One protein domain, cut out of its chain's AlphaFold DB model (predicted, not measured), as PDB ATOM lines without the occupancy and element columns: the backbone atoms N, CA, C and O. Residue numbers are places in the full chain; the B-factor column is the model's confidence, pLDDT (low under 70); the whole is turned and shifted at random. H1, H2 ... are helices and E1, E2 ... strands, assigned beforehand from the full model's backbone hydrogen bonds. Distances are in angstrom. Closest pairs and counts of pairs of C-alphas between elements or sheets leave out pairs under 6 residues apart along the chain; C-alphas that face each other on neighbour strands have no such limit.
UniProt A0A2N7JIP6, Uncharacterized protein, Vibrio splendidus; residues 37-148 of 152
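This is residues 37 to 148 of the 152 residues of an uncharacterized protein of Vibrio splendidus (UniProt A0A2N7JIP6). This is a long, thin model in which H1 lies in the middle and H4 crosses its first part, while the two-stranded hairpin of E1 and E2 makes an arm at one end and H5, folded back on the last part of H4, makes the other end. The turn of the strand hairpin, residues 68 to 73, sticks out, and H2 meets H1 at a steep angle, with H3 near H2 after a long loop. The 112 residues printed hold five named helices and two named strands in the order H1, E1, E2, H2, H3, H4, H5; the sheet is E1 - E2, antiparallel, and the class is mostly helix. The whole is only just extended, close to loose, with a radius of gyration of the C-alphas of 20.3 A and spans of 74 by 26 by 23 A.

The first element is H1, residues 42 to 56. A tight link runs from it to E1, residues 62 to 67, whose antiparallel neighbour and hairpin partner is E2, residues 74 to 79, at 154 degrees between directions. N 62 and O 79 are 2.9 A apart and N 66 and O 75 2.8 A, both within hydrogen-bond range. H2, residues 84 to 92, only just touches H1, with 3 pairs of C-alphas within 8 A, through residues 47 to 51 of H1 alone; the closest C-alphas are those of Val 47 and Gln 86, 5.7 A apart. They run opposite ways at a steep tilt of 53 degrees. H3, residues 105 to 109, and H2 are near each other, with 5 pairs of C-alphas within 10 A. H3 is close to H1 but not clearly touching, the closest C-alphas being those of Val 55 and Leu 106, 7.8 A apart. H4, residues 112 to 132, and H3 meet only through their link. Residues 118 to 125 of H4 touch residues 42 to 48 of H1, opposite ways at a steep tilt of 49 degrees; the closest C-alphas, of Phe 45 and Val 121, are 6.2 A apart. H5, residues 137 to 147, forms a helical hairpin with H4, opposite ways at a shallow tilt of 14 degrees. These two only just touch, with 3 pairs of C-alphas within 8 A, the closest being those of Leu 130 and Lys 139, 6.8 A apart. In H1, H2, H3, H4 and H5 every O i to N i+4 pair is within hydrogen-bond range.

H1 begins at C-alpha 42, (10.891, 19.931, 5.415), and is 21.1 A long. E1 is 16.0 A and E2 15.5 A long, E2 beginning at C-alpha 74, (38.205, -9.475, -11.740). H2 is 12.0 A and H3 6.5 A long. H4, the longest helix, measures 30.1 A, and H5, 14.9 A, ends at C-alpha 147, (13.998, 42.451, 2.919).

The two C-alphas farthest apart, those of Asn 72 and Val 137, are 74.1 A apart. The printed part has no cut, and the one long link is that from H2 to H3, residues 93 to 104. The mean pLDDT of the printed part is 82.7, with residues 58 to 80 and 146 to 148 under 70.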
ATOM      1  N   PRO A  37      10.146  14.787   8.076       84.19
ATOM      2  CA  PRO A  37      10.904  14.411   6.872       84.19
ATOM      3  C   PRO A  37      10.047  14.083   5.641       84.19
ATOM      4  O   PRO A  37      10.561  14.109   4.528       84.19
ATOM      5  N   ASN A  38       8.765  13.771   5.839       86.94
ATOM      6  CA  ASN A  38       7.854  13.331   4.785       86.94
ATOM      7  C   ASN A  38       6.828  14.402   4.381       86.94
ATOM      8  O   ASN A  38       5.939  14.102   3.592       86.94
ATOM      9  N   SER A  39       6.925  15.627   4.904       88.38
ATOM     10  CA  SER A  39       6.018  16.723   4.548       88.38
ATOM     11  C   SER A  39       6.779  17.943   4.056       88.38
ATOM     12  O   SER A  39       7.900  18.203   4.493       88.38
ATOM     13  N   GLN A  40       6.152  18.727   3.189       86.75
ATOM     14  CA  GLN A  40       6.678  20.032   2.807       86.75
ATOM     15  C   GLN A  40       6.530  21.045   3.960       86.75
ATOM     16  O   GLN A  40       5.608  20.915   4.771       86.75
ATOM     17  N   PRO A  41       7.450  22.022   4.080       90.81
ATOM     18  CA  PRO A  41       8.645  22.226   3.240       90.81
ATOM     19  C   PRO A  41       9.873  21.387   3.666       90.81
ATOM     20  O   PRO A  41      10.895  21.369   2.986       90.81
ATOM     21  N   ASP A  42       9.780  20.660   4.782       91.94
ATOM     22  CA  ASP A  42      10.891  19.931   5.415       91.94
ATOM     23  C   ASP A  42      11.546  18.875   4.510       91.94
ATOM     24  O   ASP A  42      12.775  18.735   4.496       91.94
ATOM     25  N   ARG A  43      10.732  18.123   3.759       93.81
ATOM     26  CA  ARG A  43      11.204  17.112   2.804       93.81
ATOM     27  C   ARG A  43      12.080  17.738   1.721       93.81
ATOM     28  O   ARG A  43      13.193  17.264   1.488       93.81
ATOM     29  N   ASP A  44      11.584  18.799   1.093       95.31
ATOM     30  CA  ASP A  44      12.251  19.461  -0.028       95.31
ATOM     31  C   ASP A  44      13.549  20.124   0.425       95.31
ATOM     32  O   ASP A  44      14.585  19.982  -0.227       95.31
ATOM     33  N   PHE A  45      13.540  20.728   1.614       94.50
ATOM     34  CA  PHE A  45      14.744  21.260   2.240       94.50
ATOM     35  C   PHE A  45      15.826  20.193   2.458       94.50
ATOM     36  O   PHE A  45      17.005  20.428   2.180       94.50
ATOM     37  N   GLU A  46      15.464  19.003   2.949       94.06
ATOM     38  CA  GLU A  46      16.441  17.921   3.127       94.06
ATOM     39  C   GLU A  46      16.967  17.382   1.796       94.06
ATOM     40  O   GLU A  46      18.151  17.045   1.718       94.06
ATOM     41  N   VAL A  47      16.133  17.317   0.753       95.19
ATOM     42  CA  VAL A  47      16.583  16.960  -0.601       95.19
ATOM     43  C   VAL A  47      17.598  17.985  -1.101       95.19
ATOM     44  O   VAL A  47      18.720  17.600  -1.434       95.19
ATOM     45  N   LEU A  48      17.252  19.275  -1.069       95.31
ATOM     46  CA  LEU A  48      18.117  20.369  -1.516       95.31
ATOM     47  C   LEU A  48      19.452  20.374  -0.762       95.31
ATOM     48  O   LEU A  48      20.526  20.421  -1.361       95.31
ATOM     49  N   ARG A  49      19.412  20.231   0.566       92.69
ATOM     50  CA  ARG A  49      20.616  20.173   1.406       92.69
ATOM     51  C   ARG A  49      21.512  18.983   1.057       92.69
ATOM     52  O   ARG A  49      22.737  19.116   1.065       92.69
ATOM     53  N   LYS A  50      20.930  17.804   0.808       92.25
ATOM     54  CA  LYS A  50      21.689  16.602   0.426       92.25
ATOM     55  C   LYS A  50      22.309  16.752  -0.961       92.25
ATOM     56  O   LYS A  50      23.476  16.402  -1.106       92.25
ATOM     57  N   LEU A  51      21.585  17.329  -1.921       92.44
ATOM     58  CA  LEU A  51      22.113  17.647  -3.252       92.44
ATOM     59  C   LEU A  51      23.274  18.636  -3.174       92.44
ATOM     60  O   LEU A  51      24.359  18.319  -3.645       92.44
ATOM     61  N   ARG A  52      23.106  19.766  -2.474       91.12
ATOM     62  CA  ARG A  52      24.185  20.741  -2.231       91.12
ATOM     63  C   ARG A  52      25.431  20.078  -1.648       91.12
ATOM     64  O   ARG A  52      26.550  20.389  -2.042       91.12
ATOM     65  N   ASN A  53      25.251  19.163  -0.695       89.25
ATOM     66  CA  ASN A  53      26.369  18.428  -0.111       89.25
ATOM     67  C   ASN A  53      27.028  17.468  -1.106       89.25
ATOM     68  O   ASN A  53      28.249  17.371  -1.092       89.25
ATOM     69  N   ALA A  54      26.251  16.787  -1.951       89.12
ATOM     70  CA  ALA A  54      26.782  15.915  -2.995       89.12
ATOM     71  C   ALA A  54      27.575  16.697  -4.056       89.12
ATOM     72  O   ALA A  54      28.619  16.223  -4.488       89.12
ATOM     73  N   VAL A  55      27.128  17.907  -4.416       88.19
ATOM     74  CA  VAL A  55      27.850  18.806  -5.333       88.19
ATOM     75  C   VAL A  55      29.174  19.271  -4.716       88.19
ATOM     76  O   VAL A  55      30.223  19.164  -5.341       88.19
ATOM     77  N   ILE A  56      29.151  19.760  -3.472       84.44
ATOM     78  CA  ILE A  56      30.325  20.399  -2.847       84.44
ATOM     79  C   ILE A  56      31.363  19.396  -2.360       84.44
ATOM     80  O   ILE A  56      32.560  19.645  -2.464       84.44
ATOM     81  N   HIS A  57      30.921  18.271  -1.807       80.12
ATOM     82  CA  HIS A  57      31.809  17.230  -1.295       80.12
ATOM     83  C   HIS A  57      31.998  16.102  -2.304       80.12
ATOM     84  O   HIS A  57      32.202  14.968  -1.875       80.12
ATOM     85  N   ARG A  58      31.870  16.410  -3.607       69.94
ATOM     86  CA  ARG A  58      31.912  15.460  -4.725       69.94
ATOM     87  C   ARG A  58      32.872  14.318  -4.415       69.94
ATOM     88  O   ARG A  58      34.084  14.519  -4.341       69.94
ATOM     89  N   ALA A  59      32.306  13.135  -4.190       65.12
ATOM     90  CA  ALA A  59      33.115  11.957  -3.949       65.12
ATOM     91  C   ALA A  59      33.928  11.669  -5.224       65.12
ATOM     92  O   ALA A  59      33.386  11.811  -6.327       65.12
ATOM     93  N   PRO A  60      35.218  11.321  -5.092       61.22
ATOM     94  CA  PRO A  60      36.028  10.933  -6.237       61.22
ATOM     95  C   PRO A  60      35.440   9.689  -6.912       61.22
ATOM     96  O   PRO A  60      34.638   8.963  -6.319       61.22
ATOM     97  N   GLU A  61      35.864   9.446  -8.150       64.50
ATOM     98  CA  GLU A  61      35.614   8.185  -8.849       64.50
ATOM     99  C   GLU A  61      35.998   6.994  -7.974       64.50
ATOM    100  O   GLU A  61      37.087   6.953  -7.395       64.50
ATOM    101  N   VAL A  62      35.092   6.024  -7.876       65.94
ATOM    102  CA  VAL A  62      35.308   4.805  -7.103       65.94
ATOM    103  C   VAL A  62      35.547   3.662  -8.074       65.94
ATOM    104  O   VAL A  62      34.718   3.375  -8.932       65.94
ATOM    105  N   ILE A  63      36.685   2.988  -7.928       66.94
ATOM    106  CA  ILE A  63      36.977   1.760  -8.665       66.94
ATOM    107  C   ILE A  63      36.360   0.600  -7.884       66.94
ATOM    108  O   ILE A  63      36.845   0.223  -6.817       66.94
ATOM    109  N   LEU A  64      35.281   0.036  -8.414       65.88
ATOM    110  CA  LEU A  64      34.677  -1.189  -7.916       65.88
ATOM    111  C   LEU A  64      35.357  -2.379  -8.592       65.88
ATOM    112  O   LEU A  64      35.497  -2.420  -9.813       65.88
ATOM    113  N   SER A  65      35.791  -3.348  -7.793       62.72
ATOM    114  CA  SER A  65      36.287  -4.626  -8.296       62.72
ATOM    115  C   SER A  65      35.362  -5.739  -7.821       62.72
ATOM    116  O   SER A  65      35.274  -6.022  -6.629       62.72
ATOM    117  N   GLU A  66      34.661  -6.369  -8.757       66.44
ATOM    118  CA  GLU A  66      33.812  -7.522  -8.484       66.44
ATOM    119  C   GLU A  66      34.491  -8.802  -8.971       66.44
ATOM    120  O   GLU A  66      34.944  -8.923 -10.113       66.44
ATOM    121  N   ARG A  67      34.581  -9.795  -8.085       58.97
ATOM    122  CA  ARG A  67      35.134 -11.107  -8.422       58.97
ATOM    123  C   ARG A  67      34.032 -11.965  -9.032       58.97
ATOM    124  O   ARG A  67      33.110 -12.378  -8.333       58.97
ATOM    125  N   VAL A  68      34.142 -12.263 -10.323       63.59
ATOM    126  CA  VAL A  68      33.144 -13.076 -11.027       63.59
ATOM    127  C   VAL A  68      33.413 -14.555 -10.745       63.59
ATOM    128  O   VAL A  68      34.412 -15.116 -11.194       63.59
ATOM    129  N   ILE A  69      32.536 -15.211  -9.981       53.66
ATOM    130  CA  ILE A  69      32.654 -16.646  -9.687       53.66
ATOM    131  C   ILE A  69      32.443 -17.436 -10.991       53.66
ATOM    132  O   ILE A  69      31.412 -17.301 -11.640       53.66
ATOM    133  N   GLY A  70      33.428 -18.253 -11.380       63.31
ATOM    134  CA  GLY A  70      33.376 -19.105 -12.581       63.31
ATOM    135  C   GLY A  70      34.230 -18.638 -13.769       63.31
ATOM    136  O   GLY A  70      34.406 -19.396 -14.718       63.31
ATOM    137  N   LYS A  71      34.825 -17.438 -13.712       54.72
ATOM    138  CA  LYS A  71      35.896 -16.996 -14.625       54.72
ATOM    139  C   LYS A  71      37.095 -16.538 -13.793       54.72
ATOM    140  O   LYS A  71      36.916 -15.861 -12.788       54.72
ATOM    141  N   ASN A  72      38.319 -16.870 -14.203       57.41
ATOM    142  CA  ASN A  72      39.546 -16.334 -13.594       57.41
ATOM    143  C   ASN A  72      39.722 -14.845 -13.957       57.41
ATOM    144  O   ASN A  72      40.657 -14.480 -14.663       57.41
ATOM    145  N   GLY A  73      38.794 -13.987 -13.539       58.66
ATOM    146  CA  GLY A  73      38.782 -12.570 -13.876       58.66
ATOM    147  C   GLY A  73      38.163 -11.724 -12.770       58.66
ATOM    148  O   GLY A  73      37.176 -12.109 -12.142       58.66
ATOM    149  N   VAL A  74      38.770 -10.563 -12.540       62.25
ATOM    150  CA  VAL A  74      38.205  -9.475 -11.740       62.25
ATOM    151  C   VAL A  74      37.531  -8.523 -12.722       62.25
ATOM    152  O   VAL A  74      38.188  -8.030 -13.638       62.25
ATOM    153  N   ALA A  75      36.229  -8.290 -12.565       63.84
ATOM    154  CA  ALA A  75      35.542  -7.224 -13.275       63.84
ATOM    155  C   ALA A  75      35.854  -5.912 -12.552       63.84
ATOM    156  O   ALA A  75      35.604  -5.791 -11.356       63.84
ATOM    157  N   ILE A  76      36.448  -4.957 -13.262       65.56
ATOM    158  CA  ILE A  76      36.724  -3.621 -12.739       65.56
ATOM    159  C   ILE A  76      35.721  -2.670 -13.388       65.56
ATOM    160  O   ILE A  76      35.664  -2.591 -14.613       65.56
ATOM    161  N   SER A  77      34.950  -1.947 -12.581       65.31
ATOM    162  CA  SER A  77      34.061  -0.878 -13.035       65.31
ATOM    163  C   SER A  77      34.357   0.413 -12.283       65.31
ATOM    164  O   SER A  77      34.666   0.390 -11.095       65.31
ATOM    165  N   VAL A  78      34.248   1.548 -12.965       63.19
ATOM    166  CA  VAL A  78      34.368   2.871 -12.345       63.19
ATOM    167  C   VAL A  78      32.963   3.397 -12.086       63.19
ATOM    168  O   VAL A  78      32.173   3.525 -13.018       63.19
ATOM    169  N   GLU A  79      32.639   3.684 -10.828       69.44
ATOM    170  CA  GLU A  79      31.385   4.329 -10.450       69.44
ATOM    171  C   GLU A  79      31.645   5.782 -10.045       69.44
ATOM    172  O   GLU A  79      32.523   6.081  -9.234       69.44
ATOM    173  N   TYR A  80      30.832   6.688 -10.587       69.75
ATOM    174  CA  TYR A  80      30.722   8.063 -10.113       69.75
ATOM    175  C   TYR A  80      29.558   8.142  -9.117       69.75
ATOM    176  O   TYR A  80      28.397   8.051  -9.540       69.75
ATOM    177  N   PRO A  81      29.820   8.315  -7.807       78.31
ATOM    178  CA  PRO A  81      28.759   8.348  -6.813       78.31
ATOM    179  C   PRO A  81      27.803   9.505  -7.097       78.31
ATOM    180  O   PRO A  81      28.207  10.668  -7.165       78.31
ATOM    181  N   ARG A  82      26.514   9.186  -7.239       85.94
ATOM    182  CA  ARG A  82      25.458  10.176  -7.466       85.94
ATOM    183  C   ARG A  82      24.358  10.058  -6.411       85.94
ATOM    184  O   ARG A  82      24.069   8.953  -5.944       85.94
ATOM    185  N   PRO A  83      23.697  11.163  -6.038       90.94
ATOM    186  CA  PRO A  83      22.630  11.160  -5.040       90.94
ATOM    187  C   PRO A  83      21.308  10.591  -5.608       90.94
ATOM    188  O   PRO A  83      20.308  11.303  -5.695       90.94
ATOM    189  N   LYS A  84      21.282   9.296  -5.984       91.12
ATOM    190  CA  LYS A  84      20.166   8.634  -6.707       91.12
ATOM    191  C   LYS A  84      18.794   8.905  -6.082       91.12
ATOM    192  O   LYS A  84      17.860   9.284  -6.774       91.12
ATOM    193  N   ALA A  85      18.673   8.787  -4.759       92.75
ATOM    194  CA  ALA A  85      17.402   9.018  -4.068       92.75
ATOM    195  C   ALA A  85      16.888  10.466  -4.192       92.75
ATOM    196  O   ALA A  85      15.680  10.687  -4.210       92.75
ATOM    197  N   GLN A  86      17.787  11.454  -4.245       94.81
ATOM    198  CA  GLN A  86      17.408  12.857  -4.431       94.81
ATOM    199  C   GLN A  86      17.024  13.119  -5.888       94.81
ATOM    200  O   GLN A  86      16.006  13.752  -6.134       94.81
ATOM    201  N   LEU A  87      17.798  12.583  -6.834       94.25
ATOM    202  CA  LEU A  87      17.541  12.726  -8.265       94.25
ATOM    203  C   LEU A  87      16.202  12.090  -8.661       94.25
ATOM    204  O   LEU A  87      15.360  12.760  -9.248       94.25
ATOM    205  N   ASN A  88      15.940  10.856  -8.222       94.19
ATOM    206  CA  ASN A  88      14.667  10.173  -8.471       94.19
ATOM    207  C   ASN A  88      13.478  10.937  -7.884       94.19
ATOM    208  O   ASN A  88      12.399  10.949  -8.469       94.19
ATOM    209  N   TYR A  89      13.663  11.577  -6.727       95.19
ATOM    210  CA  TYR A  89      12.620  12.423  -6.163       95.19
ATOM    211  C   TYR A  89      12.335  13.628  -7.059       95.19
ATOM    212  O   TYR A  89      11.169  13.878  -7.349       95.19
ATOM    213  N   LEU A  90      13.367  14.334  -7.527       95.50
ATOM    214  CA  LEU A  90      13.197  15.492  -8.405       95.50
ATOM    215  C   LEU A  90      12.529  15.129  -9.736       95.50
ATOM    216  O   LEU A  90      11.645  15.857 -10.181       95.50
ATOM    217  N   VAL A  91      12.873  13.973 -10.309       95.19
ATOM    218  CA  VAL A  91      12.172  13.418 -11.477       95.19
ATOM    219  C   VAL A  91      10.703  13.135 -11.146       95.19
ATOM    220  O   VAL A  91       9.809  13.526 -11.887       95.19
ATOM    221  N   SER A  92      10.421  12.526  -9.987       95.12
ATOM    222  CA  SER A  92       9.045  12.181  -9.585       95.12
ATOM    223  C   SER A  92       8.122  13.388  -9.389       95.12
ATOM    224  O   SER A  92       6.907  13.246  -9.492       95.12
ATOM    225  N   ILE A  93       8.689  14.563  -9.098       94.69
ATOM    226  CA  ILE A  93       7.946  15.819  -8.934       94.69
ATOM    227  C   ILE A  93       8.046  16.734 -10.164       94.69
ATOM    228  O   ILE A  93       7.616  17.882 -10.091       94.69
ATOM    229  N   GLY A  94       8.622  16.245 -11.268       94.25
ATOM    230  CA  GLY A  94       8.724  16.970 -12.537       94.25
ATOM    231  C   GLY A  94       9.689  18.156 -12.530       94.25
ATOM    232  O   GLY A  94       9.554  19.042 -13.361       94.25
ATOM    233  N   VAL A  95      10.633  18.208 -11.586       95.88
ATOM    234  CA  VAL A  95      11.679  19.250 -11.557       95.88
ATOM    235  C   VAL A  95      12.814  18.919 -12.518       95.88
ATOM    236  O   VAL A  95      13.437  19.821 -13.061       95.88
ATOM    237  N   LEU A  96      13.086  17.628 -12.709       94.06
ATOM    238  CA  LEU A  96      14.062  17.131 -13.673       94.06
ATOM    239  C   LEU A  96      13.378  16.194 -14.659       94.06
ATOM    240  O   LEU A  96      12.453  15.463 -14.292       94.06
ATOM    241  N   GLU A  97      13.893  16.155 -15.879       90.06
ATOM    242  CA  GLU A  97      13.571  15.100 -16.833       90.06
ATOM    243  C   GLU A  97      14.281  13.793 -16.457       90.06
ATOM    244  O   GLU A  97      15.261  13.775 -15.708       90.06
ATOM    245  N   THR A  98      13.786  12.669 -16.970       86.44
ATOM    246  CA  THR A  98      14.513  11.398 -16.890       86.44
ATOM    247  C   THR A  98      15.781  11.484 -17.732       86.44
ATOM    248  O   THR A  98      15.701  11.793 -18.917       86.44
ATOM    249  N   PHE A  99      16.928  11.155 -17.145       82.75
ATOM    250  CA  PHE A  99      18.227  11.137 -17.822       82.75
ATOM    251  C   PHE A  99      18.865   9.748 -17.733       82.75
ATOM    252  O   PHE A  99      18.545   8.970 -16.828       82.75
ATOM    253  N   ASP A 100      19.751   9.431 -18.680       78.44
ATOM    254  CA  ASP A 100      20.462   8.152 -18.710       78.44
ATOM    255  C   ASP A 100      21.418   8.049 -17.509       78.44
ATOM    256  O   ASP A 100      22.043   9.025 -17.083       78.44
ATOM    257  N   GLU A 101      21.576   6.846 -16.953       73.06
ATOM    258  CA  GLU A 101      22.625   6.605 -15.968       73.06
ATOM    259  C   GLU A 101      24.027   6.823 -16.568       73.06
ATOM    260  O   GLU A 101      24.953   7.127 -15.816       73.06
ATOM    261  N   ALA A 102      24.199   6.737 -17.887       71.69
ATOM    262  CA  ALA A 102      25.458   7.072 -18.552       71.69
ATOM    263  C   ALA A 102      25.814   8.573 -18.485       71.69
ATOM    264  O   ALA A 102      26.998   8.917 -18.536       71.69
ATOM    265  N   ASP A 103      24.825   9.455 -18.315       75.12
ATOM    266  CA  ASP A 103      25.030  10.901 -18.342       75.12
ATOM    267  C   ASP A 103      25.507  11.471 -16.997       75.12
ATOM    268  O   ASP A 103      25.265  10.942 -15.902       75.12
ATOM    269  N   SER A 104      26.191  12.615 -17.081       83.00
ATOM    270  CA  SER A 104      26.599  13.389 -15.910       83.00
ATOM    271  C   SER A 104      25.374  13.978 -15.214       83.00
ATOM    272  O   SER A 104      24.768  14.928 -15.705       83.00
ATOM    273  N   TRP A 105      25.067  13.489 -14.010       88.25
ATOM    274  CA  TRP A 105      23.951  14.012 -13.211       88.25
ATOM    275  C   TRP A 105      24.085  15.502 -12.863       88.25
ATOM    276  O   TRP A 105      23.084  16.131 -12.540       88.25
ATOM    277  N   LEU A 106      25.304  16.061 -12.894       88.25
ATOM    278  CA  LEU A 106      25.522  17.497 -12.702       88.25
ATOM    279  C   LEU A 106      24.936  18.291 -13.868       88.25
ATOM    280  O   LEU A 106      24.204  19.242 -13.639       88.25
ATOM    281  N   TYR A 107      25.172  17.835 -15.098       87.12
ATOM    282  CA  TYR A 107      24.574  18.451 -16.277       87.12
ATOM    283  C   TYR A 107      23.047  18.335 -16.239       87.12
ATOM    284  O   TYR A 107      22.336  19.286 -16.541       87.12
ATOM    285  N   SER A 108      22.531  17.202 -15.754       87.69
ATOM    286  CA  SER A 108      21.090  16.991 -15.601       87.69
ATOM    287  C   SER A 108      20.417  17.953 -14.617       87.69
ATOM    288  O   SER A 108      19.209  18.125 -14.710       87.69
ATOM    289  N   ILE A 109      21.149  18.556 -13.670       90.94
ATOM    290  CA  ILE A 109      20.598  19.550 -12.730       90.94
ATOM    291  C   ILE A 109      20.905  20.998 -13.131       90.94
ATOM    292  O   ILE A 109      20.446  21.919 -12.463       90.94
ATOM    293  N   GLU A 110      21.665  21.229 -14.201       91.19
ATOM    294  CA  GLU A 110      21.979  22.565 -14.723       91.19
ATOM    295  C   GLU A 110      20.818  23.105 -15.577       91.19
ATOM    296  O   GLU A 110      20.986  23.491 -16.731       91.19
ATOM    297  N   THR A 111      19.612  23.124 -15.001       92.81
ATOM    298  CA  THR A 111      18.382  23.572 -15.667       92.81
ATOM    299  C   THR A 111      17.745  24.759 -14.949       92.81
ATOM    300  O   THR A 111      17.964  24.992 -13.751       92.81
ATOM    301  N   THR A 112      16.932  25.522 -15.680       95.25
ATOM    302  CA  THR A 112      16.168  26.643 -15.116       95.25
ATOM    303  C   THR A 112      15.174  26.143 -14.071       95.25
ATOM    304  O   THR A 112      15.088  26.701 -12.982       95.25
ATOM    305  N   GLU A 113      14.495  25.036 -14.355       95.56
ATOM    306  CA  GLU A 113      13.480  24.418 -13.502       95.56
ATOM    307  C   GLU A 113      14.074  23.988 -12.157       95.56
ATOM    308  O   GLU A 113      13.472  24.190 -11.096       95.56
ATOM    309  N   PHE A 114      15.292  23.439 -12.174       95.62
ATOM    310  CA  PHE A 114      16.006  23.097 -10.952       95.62
ATOM    311  C   PHE A 114      16.392  24.343 -10.146       95.62
ATOM    312  O   PHE A 114      16.220  24.360  -8.921       95.62
ATOM    313  N   CYS A 115      16.878  25.398 -10.809       94.88
ATOM    314  CA  CYS A 115      17.197  26.671 -10.159       94.88
ATOM    315  C   CYS A 115      15.957  27.288  -9.493       94.88
ATOM    316  O   CYS A 115      15.992  27.636  -8.309       94.88
ATOM    317  N   GLU A 116      14.841  27.359 -10.219       96.50
ATOM    318  CA  GLU A 116      13.562  27.860  -9.712       96.50
ATOM    319  C   GLU A 116      13.064  27.035  -8.524       96.50
ATOM    320  O   GLU A 116      12.634  27.589  -7.508       96.50
ATOM    321  N   TRP A 117      13.186  25.707  -8.602       97.00
ATOM    322  CA  TRP A 117      12.856  24.824  -7.492       97.00
ATOM    323  C   TRP A 117      13.705  25.125  -6.251       97.00
ATOM    324  O   TRP A 117      13.159  25.239  -5.152       97.00
ATOM    325  N   CYS A 118      15.019  25.324  -6.400       96.12
ATOM    326  CA  CYS A 118      15.907  25.671  -5.286       96.12
ATOM    327  C   CYS A 118      15.495  26.986  -4.603       96.12
ATOM    328  O   CYS A 118      15.446  27.064  -3.366       96.12
ATOM    329  N   CYS A 119      15.172  28.010  -5.399       95.19
ATOM    330  CA  CYS A 119      14.683  29.297  -4.909       95.19
ATOM    331  C   CYS A 119      13.351  29.141  -4.170       95.19
ATOM    332  O   CYS A 119      13.217  29.623  -3.044       95.19
ATOM    333  N   ARG A 120      12.400  28.398  -4.750       95.75
ATOM    334  CA  ARG A 120      11.095  28.130  -4.136       95.75
ATOM    335  C   ARG A 120      11.230  27.418  -2.796       95.75
ATOM    336  O   ARG A 120      10.669  27.882  -1.815       95.75
ATOM    337  N   VAL A 121      12.029  26.355  -2.710       95.31
ATOM    338  CA  VAL A 121      12.248  25.621  -1.449       95.31
ATOM    339  C   VAL A 121      12.844  26.528  -0.373       95.31
ATOM    340  O   VAL A 121      12.443  26.467   0.791       95.31
ATOM    341  N   THR A 122      13.790  27.388  -0.749       91.62
ATOM    342  CA  THR A 122      14.397  28.355   0.176       91.62
ATOM    343  C   THR A 122      13.365  29.365   0.675       91.62
ATOM    344  O   THR A 122      13.298  29.641   1.878       91.62
ATOM    345  N   LEU A 123      12.517  29.867  -0.225       91.06
ATOM    346  CA  LEU A 123      11.429  30.779   0.104       91.06
ATOM    347  C   LEU A 123      10.377  30.107   0.998       91.06
ATOM    348  O   LEU A 123       9.999  30.681   2.013       91.06
ATOM    349  N   ASP A 124       9.967  28.877   0.697       92.06
ATOM    350  CA  ASP A 124       8.971  28.124   1.468       92.06
ATOM    351  C   ASP A 124       9.438  27.869   2.902       92.06
ATOM    352  O   ASP A 124       8.687  28.055   3.862       92.06
ATOM    353  N   VAL A 125      10.703  27.478   3.072       89.88
ATOM    354  CA  VAL A 125      11.310  27.289   4.394       89.88
ATOM    355  C   VAL A 125      11.375  28.607   5.169       89.88
ATOM    356  O   VAL A 125      11.099  28.628   6.373       89.88
ATOM    357  N   THR A 126      11.723  29.698   4.490       87.25
ATOM    358  CA  THR A 126      11.803  31.036   5.087       87.25
ATOM    359  C   THR A 126      10.419  31.519   5.515       87.25
ATOM    360  O   THR A 126      10.223  31.875   6.676       87.25
ATOM    361  N   ASN A 127       9.429  31.422   4.631       87.31
ATOM    362  CA  ASN A 127       8.041  31.782   4.904       87.31
ATOM    363  C   ASN A 127       7.440  30.932   6.023       87.31
ATOM    364  O   ASN A 127       6.758  31.465   6.895       87.31
ATOM    365  N   PHE A 128       7.734  29.627   6.059       87.19
ATOM    366  CA  PHE A 128       7.326  28.767   7.169       87.19
ATOM    367  C   PHE A 128       7.832  29.315   8.510       87.19
ATOM    368  O   PHE A 128       7.065  29.404   9.471       87.19
ATOM    369  N   PHE A 129       9.102  29.723   8.584       84.12
ATOM    370  CA  PHE A 129       9.653  30.324   9.797       84.12
ATOM    371  C   PHE A 129       9.012  31.663  10.141       84.12
ATOM    372  O   PHE A 129       8.629  31.863  11.292       84.12
ATOM    373  N   LEU A 130       8.878  32.563   9.167       84.00
ATOM    374  CA  LEU A 130       8.291  33.885   9.384       84.00
ATOM    375  C   LEU A 130       6.842  33.790   9.870       84.00
ATOM    376  O   LEU A 130       6.447  34.492  10.800       84.00
ATOM    377  N   ASN A 131       6.061  32.876   9.297       85.50
ATOM    378  CA  ASN A 131       4.673  32.647   9.689       85.50
ATOM    379  C   ASN A 131       4.542  31.985  11.061       85.50
ATOM    380  O   ASN A 131       3.523  32.152  11.722       85.50
ATOM    381  N   SER A 132       5.577  31.273  11.501       84.75
ATOM    382  CA  SER A 132       5.625  30.652  12.823       84.75
ATOM    383  C   SER A 132       5.942  31.635  13.954       84.75
ATOM    384  O   SER A 132       5.754  31.300  15.120       84.75
ATOM    385  N   LEU A 133       6.459  32.824  13.633       82.12
ATOM    386  CA  LEU A 133       6.733  33.862  14.621       82.12
ATOM    387  C   LEU A 133       5.437  34.573  15.022       82.12
ATOM    388  O   LEU A 133       4.636  34.959  14.165       82.12
ATOM    389  N   GLU A 134       5.277  34.800  16.325       82.44
ATOM    390  CA  GLU A 134       4.237  35.681  16.856       82.44
ATOM    391  C   GLU A 134       4.387  37.086  16.252       82.44
ATOM    392  O   GLU A 134       5.501  37.583  16.055       82.44
ATOM    393  N   ASN A 135       3.259  37.725  15.932       80.19
ATOM    394  CA  ASN A 135       3.276  39.082  15.395       80.19
ATOM    395  C   ASN A 135       3.843  40.050  16.441       80.19
ATOM    396  O   ASN A 135       3.456  40.014  17.609       80.19
ATOM    397  N   GLY A 136       4.750  40.924  16.008       80.00
ATOM    398  CA  GLY A 136       5.387  41.917  16.860       80.00
ATOM    399  C   GLY A 136       6.798  42.263  16.399       80.00
ATOM    400  O   GLY A 136       7.312  41.716  15.424       80.00
ATOM    401  N   VAL A 137       7.453  43.121  17.183       81.06
ATOM    402  CA  VAL A 137       8.726  43.783  16.843       81.06
ATOM    403  C   VAL A 137       9.822  42.817  16.376       81.06
ATOM    404  O   VAL A 137      10.640  43.166  15.530       81.06
ATOM    405  N   TYR A 138       9.866  41.590  16.903       75.75
ATOM    406  CA  TYR A 138      10.856  40.593  16.483       75.75
ATOM    407  C   TYR A 138      10.630  40.082  15.059       75.75
ATOM    408  O   TYR A 138      11.593  39.950  14.309       75.75
ATOM    409  N   LYS A 139       9.378  39.802  14.684       82.00
ATOM    410  CA  LYS A 139       9.027  39.376  13.326       82.00
ATOM    411  C   LYS A 139       9.281  40.508  12.337       82.00
ATOM    412  O   LYS A 139       9.903  40.264  11.311       82.00
ATOM    413  N   ASP A 140       8.911  41.734  12.706       82.88
ATOM    414  CA  ASP A 140       9.125  42.927  11.881       82.88
ATOM    415  C   ASP A 140      10.615  43.144  11.595       82.88
ATOM    416  O   ASP A 140      11.002  43.302  10.442       82.88
ATOM    417  N   LYS A 141      11.477  43.031  12.617       82.50
ATOM    418  CA  LYS A 141      12.934  43.146  12.447       82.50
ATOM    419  C   LYS A 141      13.549  42.029  11.608       82.50
ATOM    420  O   LYS A 141      14.513  42.274  10.893       82.50
ATOM    421  N   ILE A 142      13.042  40.800  11.710       80.31
ATOM    422  CA  ILE A 142      13.537  39.687  10.884       80.31
ATOM    423  C   ILE A 142      13.118  39.896   9.428       80.31
ATOM    424  O   ILE A 142      13.941  39.709   8.536       80.31
ATOM    425  N   ILE A 143      11.872  40.314   9.184       80.56
ATOM    426  CA  ILE A 143      11.393  40.656   7.841       80.56
ATOM    427  C   ILE A 143      12.210  41.815   7.277       80.56
ATOM    428  O   ILE A 143      12.651  41.724   6.140       80.56
ATOM    429  N   GLU A 144      12.468  42.859   8.064       82.12
ATOM    430  CA  GLU A 144      13.324  43.983   7.684       82.12
ATOM    431  C   GLU A 144      14.728  43.497   7.294       82.12
ATOM    432  O   GLU A 144      15.173  43.768   6.188       82.12
ATOM    433  N   GLN A 145      15.388  42.687   8.129       77.81
ATOM    434  CA  GLN A 145      16.707  42.118   7.813       77.81
ATOM    435  C   GLN A 145      16.714  41.216   6.572       77.81
ATOM    436  O   GLN A 145      17.721  41.155   5.880       77.81
ATOM    437  N   MET A 146      15.622  40.498   6.298       69.94
ATOM    438  CA  MET A 146      15.494  39.642   5.112       69.94
ATOM    439  C   MET A 146      15.081  40.414   3.852       69.94
ATOM    440  O   MET A 146      15.348  39.953   2.747       69.94
ATOM    441  N   SER A 147      14.422  41.563   4.011       66.00
ATOM    442  CA  SER A 147      13.998  42.451   2.919       66.00
ATOM    443  C   SER A 147      15.085  43.468   2.557       66.00
ATOM    444  O   SER A 147      15.107  43.987   1.441       66.00
ATOM    445  N   LEU A 148      16.010  43.743   3.480       48.00
ATOM    446  CA  LEU A 148      17.186  44.581   3.271       48.00
ATOM    447  C   LEU A 148      18.319  43.773   2.629       48.00
ATOM    448  O   LEU A 148      19.293  43.435   3.287       48.00
TER     449      LEU A 148